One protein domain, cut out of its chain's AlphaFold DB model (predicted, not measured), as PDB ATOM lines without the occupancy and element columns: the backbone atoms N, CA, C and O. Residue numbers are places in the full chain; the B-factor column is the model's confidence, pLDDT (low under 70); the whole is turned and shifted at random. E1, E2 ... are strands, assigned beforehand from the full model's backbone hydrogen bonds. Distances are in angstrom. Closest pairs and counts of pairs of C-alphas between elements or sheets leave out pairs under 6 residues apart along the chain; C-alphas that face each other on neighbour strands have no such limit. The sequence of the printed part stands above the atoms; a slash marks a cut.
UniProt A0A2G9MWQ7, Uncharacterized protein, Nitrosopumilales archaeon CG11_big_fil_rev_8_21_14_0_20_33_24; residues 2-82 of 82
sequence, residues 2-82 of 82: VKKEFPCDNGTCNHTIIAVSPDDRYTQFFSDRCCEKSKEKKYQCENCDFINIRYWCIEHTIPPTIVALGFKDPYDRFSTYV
ATOM      1  N   VAL A   2      15.988  53.081 106.096       82.44
ATOM      2  CA  VAL A   2      15.594  51.924 105.273       82.44
ATOM      3  C   VAL A   2      15.072  52.425 103.926       82.44
ATOM      4  O   VAL A   2      14.299  53.380 103.867       82.44
ATOM      5  N   LYS A   3      15.501  51.789 102.835       87.69
ATOM      6  CA  LYS A   3      15.014  52.071 101.481       87.69
ATOM      7  C   LYS A   3      14.339  50.829 100.915       87.69
ATOM      8  O   LYS A   3      14.805  49.712 101.147       87.69
ATOM      9  N   LYS A   4      13.230  51.029 100.211       88.06
ATOM     10  CA  LYS A   4      12.465  49.982  99.535       88.06
ATOM     11  C   LYS A   4      12.107  50.456  98.140       88.06
ATOM     12  O   LYS A   4      11.788  51.621  97.945       88.06
ATOM     13  N   GLU A   5      12.170  49.549  97.187       90.88
ATOM     14  CA  GLU A   5      11.884  49.831  95.786       90.88
ATOM     15  C   GLU A   5      10.583  49.137  95.413       90.88
ATOM     16  O   GLU A   5      10.321  48.017  95.862       90.88
ATOM     17  N   PHE A   6       9.747  49.813  94.632       87.88
ATOM     18  CA  PHE A   6       8.499  49.243  94.144       87.88
ATOM     19  C   PHE A   6       8.145  49.818  92.764       87.88
ATOM     20  O   PHE A   6       8.497  50.963  92.473       87.88
ATOM     21  N   PRO A   7       7.483  49.042  91.892       90.06
ATOM     22  CA  PRO A   7       7.049  49.540  90.592       90.06
ATOM     23  C   PRO A   7       5.885  50.520  90.751       90.06
ATOM     24  O   PRO A   7       5.080  50.393  91.674       90.06
ATOM     25  N   CYS A   8       5.779  51.487  89.843       88.75
ATOM     26  CA  CYS A   8       4.596  52.330  89.767       88.75
ATOM     27  C   CYS A   8       3.340  51.475  89.514       88.75
ATOM     28  O   CYS A   8       3.327  50.632  88.622       88.75
ATOM     29  N   ASP A   9       2.267  51.734  90.258       86.88
ATOM     30  CA  ASP A   9       0.962  51.073  90.115       86.88
ATOM     31  C   ASP A   9       0.213  51.495  88.846       86.88
ATOM     32  O   ASP A   9      -0.798  50.896  88.479       86.88
ATOM     33  N   ASN A  10       0.682  52.537  88.157       85.62
ATOM     34  CA  ASN A  10       0.156  52.859  86.845       85.62
ATOM     35  C   ASN A  10       0.597  51.751  85.884       85.62
ATOM     36  O   ASN A  10       1.756  51.724  85.483       85.62
ATOM     37  N   GLY A  11      -0.322  50.862  85.494       81.00
ATOM     38  CA  GLY A  11      -0.030  49.664  84.690       81.00
ATOM     39  C   GLY A  11       0.617  49.915  83.320       81.00
ATOM     40  O   GLY A  11       1.033  48.975  82.655       81.00
ATOM     41  N   THR A  12       0.722  51.176  82.894       85.56
ATOM     42  CA  THR A  12       1.434  51.600  81.675       85.56
ATOM     43  C   THR A  12       2.836  52.158  81.941       85.56
ATOM     44  O   THR A  12       3.618  52.343  81.010       85.56
ATOM     45  N   CYS A  13       3.181  52.426  83.202       83.88
ATOM     46  CA  CYS A  13       4.439  53.027  83.618       83.88
ATOM     47  C   CYS A  13       5.351  51.982  84.265       83.88
ATOM     48  O   CYS A  13       5.134  51.562  85.396       83.88
ATOM     49  N   ASN A  14       6.433  51.616  83.579       86.12
ATOM     50  CA  ASN A  14       7.428  50.668  84.089       86.12
ATOM     51  C   ASN A  14       8.519  51.341  84.952       86.12
ATOM     52  O   ASN A  14       9.675  50.922  84.951       86.12
ATOM     53  N   HIS A  15       8.187  52.445  85.623       88.94
ATOM     54  CA  HIS A  15       9.151  53.200  86.419       88.94
ATOM     55  C   HIS A  15       9.193  52.681  87.860       88.94
ATOM     56  O   HIS A  15       8.151  52.467  88.483       88.94
ATOM     57  N   THR A  16      10.399  52.503  88.396       90.06
ATOM     58  CA  THR A  16      10.616  52.072  89.780       90.06
ATOM     59  C   THR A  16      10.717  53.280  90.695       90.06
ATOM     60  O   THR A  16      11.482  54.203  90.444       90.06
ATOM     61  N   ILE A  17       9.959  53.256  91.783       90.19
ATOM     62  CA  ILE A  17       9.922  54.314  92.782       90.19
ATOM     63  C   ILE A  17      10.689  53.849  94.017       90.19
ATOM     64  O   ILE A  17      10.488  52.739  94.520       90.19
ATOM     65  N   ILE A  18      11.551  54.725  94.533       89.50
ATOM     66  CA  ILE A  18      12.326  54.471  95.746       89.50
ATOM     67  C   ILE A  18      11.596  55.086  96.941       89.50
ATOM     68  O   ILE A  18      11.585  56.300  97.151       89.50
ATOM     69  N   ALA A  19      11.010  54.230  97.767       87.62
ATOM     70  CA  ALA A  19      10.457  54.611  99.050       87.62
ATOM     71  C   ALA A  19      11.542  54.663 100.124       87.62
ATOM     72  O   ALA A  19      12.222  53.678 100.415       87.62
ATOM     73  N   VAL A  20      11.657  55.817 100.773       87.12
ATOM     74  CA  VAL A  20      12.529  56.003 101.935       87.12
ATOM     75  C   VAL A  20      11.682  55.991 103.200       87.12
ATOM     76  O   VAL A  20      10.644  56.659 103.262       87.12
ATOM     77  N   SER A  21      12.127  55.230 104.200       84.81
ATOM     78  CA  SER A  21      11.518  55.216 105.525       84.81
ATOM     79  C   SER A  21      11.533  56.631 106.106       84.81
ATOM     80  O   SER A  21      12.587  57.272 106.066       84.81
ATOM     81  N   PRO A  22      10.430  57.118 106.692       78.88
ATOM     82  CA  PRO A  22      10.413  58.441 107.310       78.88
ATOM     83  C   PRO A  22      11.402  58.556 108.483       78.88
ATOM     84  O   PRO A  22      11.948  59.628 108.697       78.88
ATOM     85  N   ASP A  23      11.661  57.452 109.195       81.81
ATOM     86  CA  ASP A  23      12.551  57.370 110.358       81.81
ATOM     87  C   ASP A  23      13.138  55.950 110.483       81.81
ATOM     88  O   ASP A  23      12.598  55.005 109.904       81.81
ATOM     89  N   ASP A  24      14.161  55.758 111.326       80.81
ATOM     90  CA  ASP A  24      14.800  54.446 111.569       80.81
ATOM     91  C   ASP A  24      13.901  53.412 112.274       80.81
ATOM     92  O   ASP A  24      14.250  52.239 112.374       80.81
ATOM     93  N   ARG A  25      12.728  53.836 112.755       75.56
ATOM     94  CA  ARG A  25      11.746  52.962 113.413       75.56
ATOM     95  C   ARG A  25      10.883  52.188 112.416       75.56
ATOM     96  O   ARG A  25      10.400  51.112 112.742       75.56
ATOM     97  N   TYR A  26      10.662  52.723 111.218       78.75
ATOM     98  CA  TYR A  26       9.803  52.097 110.216       78.75
ATOM     99  C   TYR A  26      10.629  51.176 109.321       78.75
ATOM    100  O   TYR A  26      11.415  51.641 108.497       78.75
ATOM    101  N   THR A  27      10.451  49.868 109.480       77.38
ATOM    102  CA  THR A  27      11.284  48.858 108.805       77.38
ATOM    103  C   THR A  27      10.543  48.112 107.701       77.38
ATOM    104  O   THR A  27      11.179  47.618 106.765       77.38
ATOM    105  N   GLN A  28       9.211  48.054 107.771       80.81
ATOM    106  CA  GLN A  28       8.382  47.313 106.822       80.81
ATOM    107  C   GLN A  28       7.583  48.250 105.918       80.81
ATOM    108  O   GLN A  28       7.150  49.320 106.351       80.81
ATOM    109  N   PHE A  29       7.384  47.825 104.672       82.62
ATOM    110  CA  PHE A  29       6.788  48.615 103.601       82.62
ATOM    111  C   PHE A  29       5.769  47.776 102.833       82.62
ATOM    112  O   PHE A  29       6.113  46.694 102.357       82.62
ATOM    113  N   PHE A  30       4.541  48.277 102.722       83.62
ATOM    114  CA  PHE A  30       3.403  47.549 102.162       83.62
ATOM    115  C   PHE A  30       2.590  48.409 101.187       83.62
ATOM    116  O   PHE A  30       2.596  49.641 101.271       83.62
ATOM    117  N   SER A  31       1.876  47.743 100.274       82.50
ATOM    118  CA  SER A  31       0.842  48.348  99.419       82.50
ATOM    119  C   SER A  31      -0.365  48.817 100.227       82.50
ATOM    120  O   SER A  31      -0.926  49.868  99.937       82.50
ATOM    121  N   ASP A  32      -0.690  48.086 101.294       78.62
ATOM    122  CA  ASP A  32      -1.904  48.263 102.081       78.62
ATOM    123  C   ASP A  32      -1.609  48.491 103.563       78.62
ATOM    124  O   ASP A  32      -0.515  48.236 104.080       78.62
ATOM    125  N   ARG A  33      -2.624  48.991 104.269       78.62
ATOM    126  CA  ARG A  33      -2.538  49.301 105.693       78.62
ATOM    127  C   ARG A  33      -2.381  48.012 106.516       78.62
ATOM    128  O   ARG A  33      -3.353  47.304 106.739       78.62
ATOM    129  N   CYS A  34      -1.168  47.742 107.009       73.69
ATOM    130  CA  CYS A  34      -0.860  46.500 107.736       73.69
ATOM    131  C   CYS A  34      -1.322  46.493 109.211       73.69
ATOM    132  O   CYS A  34      -1.681  45.455 109.759       73.69
ATOM    133  N   CYS A  35      -1.284  47.646 109.888       73.19
ATOM    134  CA  CYS A  35      -1.604  47.769 111.314       73.19
ATOM    135  C   CYS A  35      -2.051  49.193 111.673       73.19
ATOM    136  O   CYS A  35      -1.909  50.122 110.874       73.19
ATOM    137  N   GLU A  36      -2.559  49.417 112.889       78.75
ATOM    138  CA  GLU A  36      -2.960  50.764 113.331       78.75
ATOM    139  C   GLU A  36      -1.792  51.757 113.335       78.75
ATOM    140  O   GLU A  36      -1.975  52.911 112.950       78.75
ATOM    141  N   LYS A  37      -0.587  51.281 113.679       80.56
ATOM    142  CA  LYS A  37       0.668  52.053 113.695       80.56
ATOM    143  C   LYS A  37       1.297  52.248 112.306       80.56
ATOM    144  O   LYS A  37       2.421  52.746 112.207       80.56
ATOM    145  N   SER A  38       0.613  51.834 111.242       84.00
ATOM    146  CA  SER A  38       1.072  52.080 109.879       84.00
ATOM    147  C   SER A  38       0.939  53.559 109.515       84.00
ATOM    148  O   SER A  38      -0.015  54.236 109.898       84.00
ATOM    149  N   LYS A  39       1.917  54.070 108.771       86.00
ATOM    150  CA  LYS A  39       1.961  55.454 108.304       86.00
ATOM    151  C   LYS A  39       1.839  55.476 106.790       86.00
ATOM    152  O   LYS A  39       2.712  54.960 106.095       86.00
ATOM    153  N   GLU A  40       0.762  56.081 106.301       89.19
ATOM    154  CA  GLU A  40       0.558  56.316 104.874       89.19
ATOM    155  C   GLU A  40       1.608  57.301 104.346       89.19
ATOM    156  O   GLU A  40       1.903  58.333 104.963       89.19
ATOM    157  N   LYS A  41       2.160  56.992 103.177       89.38
ATOM    158  CA  LYS A  41       3.018  57.886 102.419       89.38
ATOM    159  C   LYS A  41       2.658  57.817 100.940       89.38
ATOM    160  O   LYS A  41       2.502  56.744 100.364       89.38
ATOM    161  N   LYS A  42       2.542  58.996 100.338       91.19
ATOM    162  CA  LYS A  42       2.271  59.176  98.914       91.19
ATOM    163  C   LYS A  42       3.585  59.386  98.177       91.19
ATOM    164  O   LYS A  42       4.420  60.174  98.624       91.19
ATOM    165  N   TYR A  43       3.734  58.688  97.063       88.81
ATOM    166  CA  TYR A  43       4.894  58.731  96.192       88.81
ATOM    167  C   TYR A  43       4.439  59.054  94.776       88.81
ATOM    168  O   TYR A  43       3.744  58.266  94.136       88.81
ATOM    169  N   GLN A  44       4.817  60.230  94.298       92.00
ATOM    170  CA  GLN A  44       4.557  60.637  92.928       92.00
ATOM    171  C   GLN A  44       5.614  60.014  92.018       92.00
ATOM    172  O   GLN A  44       6.808  60.117  92.294       92.00
ATOM    173  N   CYS A  45       5.171  59.324  90.973       89.44
ATOM    174  CA  CYS A  45       6.065  58.781  89.963       89.44
ATOM    175  C   CYS A  45       6.656  59.921  89.126       89.44
ATOM    176  O   CYS A  45       5.903  60.719  88.580       89.44
ATOM    177  N   GLU A  46       7.977  59.958  88.964       90.38
ATOM    178  CA  GLU A  46       8.656  61.004  88.183       90.38
ATOM    179  C   GLU A  46       8.381  60.906  86.672       90.38
ATOM    180  O   GLU A  46       8.573  61.874  85.946       90.38
ATOM    181  N   ASN A  47       7.928  59.743  86.189       90.06
ATOM    182  CA  ASN A  47       7.733  59.494  84.760       90.06
ATOM    183  C   ASN A  47       6.286  59.699  84.276       90.06
ATOM    184  O   ASN A  47       6.066  60.001  83.108       90.06
ATOM    185  N   CYS A  48       5.289  59.478  85.136       90.44
ATOM    186  CA  CYS A  48       3.873  59.544  84.747       90.44
ATOM    187  C   CYS A  48       2.994  60.347  85.713       90.44
ATOM    188  O   CYS A  48       1.772  60.294  85.589       90.44
ATOM    189  N   ASP A  49       3.595  61.007  86.711       91.56
ATOM    190  CA  ASP A  49       2.925  61.794  87.757       91.56
ATOM    191  C   ASP A  49       1.871  61.036  88.580       91.56
ATOM    192  O   ASP A  49       1.158  61.611  89.406       91.56
ATOM    193  N   PHE A  50       1.785  59.715  88.410       90.44
ATOM    194  CA  PHE A  50       0.834  58.891  89.131       90.44
ATOM    195  C   PHE A  50       1.183  58.845  90.621       90.44
ATOM    196  O   PHE A  50       2.340  58.640  91.005       90.44
ATOM    197  N   ILE A  51       0.167  59.017  91.465       91.38
ATOM    198  CA  ILE A  51       0.317  59.016  92.918       91.38
ATOM    199  C   ILE A  51       0.160  57.587  93.427       91.38
ATOM    200  O   ILE A  51      -0.934  57.031  93.446       91.38
ATOM    201  N   ASN A  52       1.261  57.020  93.899       88.25
ATOM    202  CA  ASN A  52       1.315  55.695  94.493       88.25
ATOM    203  C   ASN A  52       1.213  55.836  96.009       88.25
ATOM    204  O   ASN A  52       1.970  56.592  96.624       88.25
ATOM    205  N   ILE A  53       0.281  55.120  96.623       89.69
ATOM    206  CA  ILE A  53       0.078  55.156  98.072       89.69
ATOM    207  C   ILE A  53       0.693  53.898  98.666       89.69
ATOM    208  O   ILE A  53       0.478  52.791  98.174       89.69
ATOM    209  N   ARG A  54       1.516  54.075  99.697       89.31
ATOM    210  CA  ARG A  54       2.215  52.987 100.380       89.31
ATOM    211  C   ARG A  54       2.230  53.223 101.879       89.31
ATOM    212  O   ARG A  54       2.141  54.361 102.337       89.31
ATOM    213  N   TYR A  55       2.380  52.152 102.644       87.75
ATOM    214  CA  TYR A  55       2.294  52.191 104.098       87.75
ATOM    215  C   TYR A  55       3.581  51.675 104.732       87.75
ATOM    216  O   TYR A  55       4.059  50.586 104.420       87.75
ATOM    217  N   TRP A  56       4.125  52.460 105.657       88.31
ATOM    218  CA  TRP A  56       5.260  52.068 106.485       88.31
ATOM    219  C   TRP A  56       4.783  51.550 107.839       88.31
ATOM    220  O   TRP A  56       3.996  52.223 108.500       88.31
ATOM    221  N   CYS A  57       5.303  50.413 108.301       84.81
ATOM    222  CA  CYS A  57       4.990  49.834 109.615       84.81
ATOM    223  C   CYS A  57       6.266  49.682 110.485       84.81
ATOM    224  O   CYS A  57       7.330  49.317 109.977       84.81
ATOM    225  N   ILE A  58       6.164  49.991 111.790       77.31
ATOM    226  CA  ILE A  58       7.251  49.854 112.795       77.31
ATOM    227  C   ILE A  58       7.320  48.418 113.322       77.31
ATOM    228  O   ILE A  58       8.377  47.800 113.356       77.31
ATOM    229  N   GLU A  59       6.159  47.890 113.700       68.25
ATOM    230  CA  GLU A  59       5.968  46.540 114.210       68.25
ATOM    231  C   GLU A  59       4.801  45.923 113.454       68.25
ATOM    232  O   GLU A  59       3.698  46.480 113.418       68.25
ATOM    233  N   HIS A  60       5.053  44.766 112.861       55.56
ATOM    234  CA  HIS A  60       3.999  43.875 112.423       55.56
ATOM    235  C   HIS A  60       3.827  42.834 113.526       55.56
ATOM    236  O   HIS A  60       4.424  41.762 113.490       55.56
ATOM    237  N   THR A  61       3.037  43.163 114.550       48.38
ATOM    238  CA  THR A  61       2.400  42.131 115.372       48.38
ATOM    239  C   THR A  61       1.319  41.508 114.508       48.38
ATOM    240  O   THR A  61       0.154  41.886 114.591       48.38
ATOM    241  N   ILE A  62       1.720  40.605 113.616       53.12
ATOM    242  CA  ILE A  62       0.777  39.673 113.007       53.12
ATOM    243  C   ILE A  62       0.226  38.879 114.195       53.12
ATOM    244  O   ILE A  62       1.014  38.177 114.837       53.12
ATOM    245  N   PRO A  63      -1.074  38.928 114.542       43.12
ATOM    246  CA  PRO A  63      -1.638  37.722 115.121       43.12
ATOM    247  C   PRO A  63      -1.358  36.598 114.105       43.12
ATOM    248  O   PRO A  63      -1.400  36.868 112.902       43.12
ATOM    249  N   PRO A  64      -1.014  35.368 114.520       40.59
ATOM    250  CA  PRO A  64      -0.824  34.245 113.609       40.59
ATOM    251  C   PRO A  64      -2.184  33.845 113.023       40.59
ATOM    252  O   PRO A  64      -2.732  32.791 113.321       40.59
ATOM    253  N   THR A  65      -2.756  34.711 112.200       41.94
ATOM    254  CA  THR A  65      -3.996  34.482 111.490       41.94
ATOM    255  C   THR A  65      -3.637  34.505 110.017       41.94
ATOM    256  O   THR A  65      -3.782  35.499 109.319       41.94
ATOM    257  N   ILE A  66      -3.152  33.337 109.596       41.94
ATOM    258  CA  ILE A  66      -3.323  32.798 108.252       41.94
ATOM    259  C   ILE A  66      -2.469  33.499 107.182       41.94
ATOM    260  O   ILE A  66      -2.916  34.351 106.420       41.94
ATOM    261  N   VAL A  67      -1.240  33.000 107.032       43.50
ATOM    262  CA  VAL A  67      -0.633  32.870 105.702       43.50
ATOM    263  C   VAL A  67      -1.489  31.864 104.925       43.50
ATOM    264  O   VAL A  67      -1.243  30.663 104.951       43.50
ATOM    265  N   ALA A  68      -2.542  32.353 104.282       39.44
ATOM    266  CA  ALA A  68      -3.199  31.690 103.167       39.44
ATOM    267  C   ALA A  68      -3.655  32.783 102.197       39.44
ATOM    268  O   ALA A  68      -4.647  33.463 102.422       39.44
ATOM    269  N   LEU A  69      -2.842  32.984 101.158       43.72
ATOM    270  CA  LEU A  69      -3.284  33.098  99.767       43.72
ATOM    271  C   LEU A  69      -4.700  33.688  99.584       43.72
ATOM    272  O   LEU A  69      -5.671  32.935  99.570       43.72
ATOM    273  N   GLY A  70      -4.837  35.010  99.401       35.84
ATOM    274  CA  GLY A  70      -6.158  35.559  99.063       35.84
ATOM    275  C   GLY A  70      -6.421  37.059  99.212       35.84
ATOM    276  O   GLY A  70      -7.502  37.413  99.658       35.84
ATOM    277  N   PHE A  71      -5.517  37.945  98.799       40.12
ATOM    278  CA  PHE A  71      -5.960  39.137  98.057       40.12
ATOM    279  C   PHE A  71      -5.638  38.761  96.601       40.12
ATOM    280  O   PHE A  71      -4.467  38.720  96.259       40.12
ATOM    281  N   LYS A  72      -6.523  38.262  95.729       37.00
ATOM    282  CA  LYS A  72      -7.937  38.560  95.493       37.00
ATOM    283  C   LYS A  72      -8.230  40.051  95.547       37.00
ATOM    284  O   LYS A  72      -9.026  40.532  96.347       37.00
ATOM    285  N   ASP A  73      -7.638  40.751  94.584       40.00
ATOM    286  CA  ASP A  73      -8.420  41.634  93.728       40.00
ATOM    287  C   ASP A  73      -9.874  41.131  93.644       40.00
ATOM    288  O   ASP A  73     -10.096  39.936  93.394       40.00
ATOM    289  N   PRO A  74     -10.891  41.995  93.788       45.38
ATOM    290  CA  PRO A  74     -12.289  41.607  93.593       45.38
ATOM    291  C   PRO A  74     -12.604  41.137  92.154       45.38
ATOM    292  O   PRO A  74     -13.770  40.933  91.821       45.38
ATOM    293  N   TYR A  75     -11.582  40.941  91.313       46.00
ATOM    294  CA  TYR A  75     -11.668  40.600  89.903       46.00
ATOM    295  C   TYR A  75     -10.833  39.401  89.434       46.00
ATOM    296  O   TYR A  75     -10.831  39.171  88.232       46.00
ATOM    297  N   ASP A  76     -10.198  38.593  90.297       38.56
ATOM    298  CA  ASP A  76      -9.517  37.381  89.800       38.56
ATOM    299  C   ASP A  76     -10.304  36.097  90.096       38.56
ATOM    300  O   ASP A  76     -10.360  35.528  91.196       38.56
ATOM    301  N   ARG A  77     -11.048  35.727  89.058       43.94
ATOM    302  CA  ARG A  77     -11.889  34.551  88.914       43.94
ATOM    303  C   ARG A  77     -10.996  33.488  88.267       43.94
ATOM    304  O   ARG A  77     -10.503  33.722  87.176       43.94
ATOM    305  N   PHE A  78     -10.920  32.314  88.896       45.28
ATOM    306  CA  PHE A  78     -10.271  31.078  88.427       45.28
ATOM    307  C   PHE A  78      -8.751  30.971  88.617       45.28
ATOM    308  O   PHE A  78      -7.974  31.469  87.818       45.28
ATOM    309  N   SER A  79      -8.336  30.094  89.535       35.53
ATOM    310  CA  SER A  79      -7.681  28.848  89.107       35.53
ATOM    311  C   SER A  79      -7.596  27.846  90.252       35.53
ATOM    312  O   SER A  79      -6.822  27.972  91.197       35.53
ATOM    313  N   THR A  80      -8.465  26.849  90.142       45.31
ATOM    314  CA  THR A  80      -8.433  25.562  90.830       45.31
ATOM    315  C   THR A  80      -7.183  24.799  90.390       45.31
ATOM    316  O   THR A  80      -6.924  24.734  89.189       45.31
ATOM    317  N   TYR A  81      -6.444  24.190  91.319       36.59
ATOM    318  CA  TYR A  81      -5.459  23.161  90.976       36.59
ATOM    319  C   TYR A  81      -5.956  21.770  91.379       36.59
ATOM    320  O   TYR A  81      -6.736  21.616  92.319       36.59
ATOM    321  N   VAL A  82      -5.520  20.837  90.537       37.31
ATOM    322  CA  VAL A  82      -5.891  19.438  90.294       37.31
ATOM    323  C   VAL A  82      -5.531  18.511  91.447       37.31
ATOM    324  O   VAL A  82      -4.484  18.763  92.081       37.31
TER     325      VAL A  82
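AT A GLANCE: This is residues 2 to 82 of the 82 residues of an uncharacterized protein of Nitrosopumilales archaeon CG11_big_fil_rev_8_21_14_0_20_33_24 (UniProt A0A2G9MWQ7). With little regular structure overall, this is a small sandwich of two sheets, hairpin E1-E2 partly facing sheet E3-E5-E4, and a long tail whose residues 63 to 82 stick out. The printed part has 81 residues; five strands, E1 to E5 along the chain, hold 26 of them, with no named helix: all strand, both sheets antiparallel. It is loose, radius of gyration of the C-alphas 15.1 A, spanning 43 by 35 by 18 A.

IN THESE COORDINATES: E1, residues 3 to 7, begins at C-alpha 3 (15.014, 52.071, 101.481). E2 is residues 16 to 20, E3 28 to 30, E4 39 to 44, 16.4 A long, and E5 51 to 57, 19.6 A, ending at C-alpha 57 (4.990, 49.834, 109.615).

HOW THE PARTS SIT: In hairpin E1-E2, N 4 and O 19 are within hydrogen-bond range, 2.8 A. Inner strand E5 pairs with E3 by N 30 and O 55, 2.9 A, and with E4, a hairpin, by N 41 and O 54, 2.8 A. The closest C-alphas of E2 and E4, Ala 19 and Tyr 43, are 7.5 A apart.

THE WHOLE: The printed part has no cut. Residues 59 to 82 have pLDDT under 70.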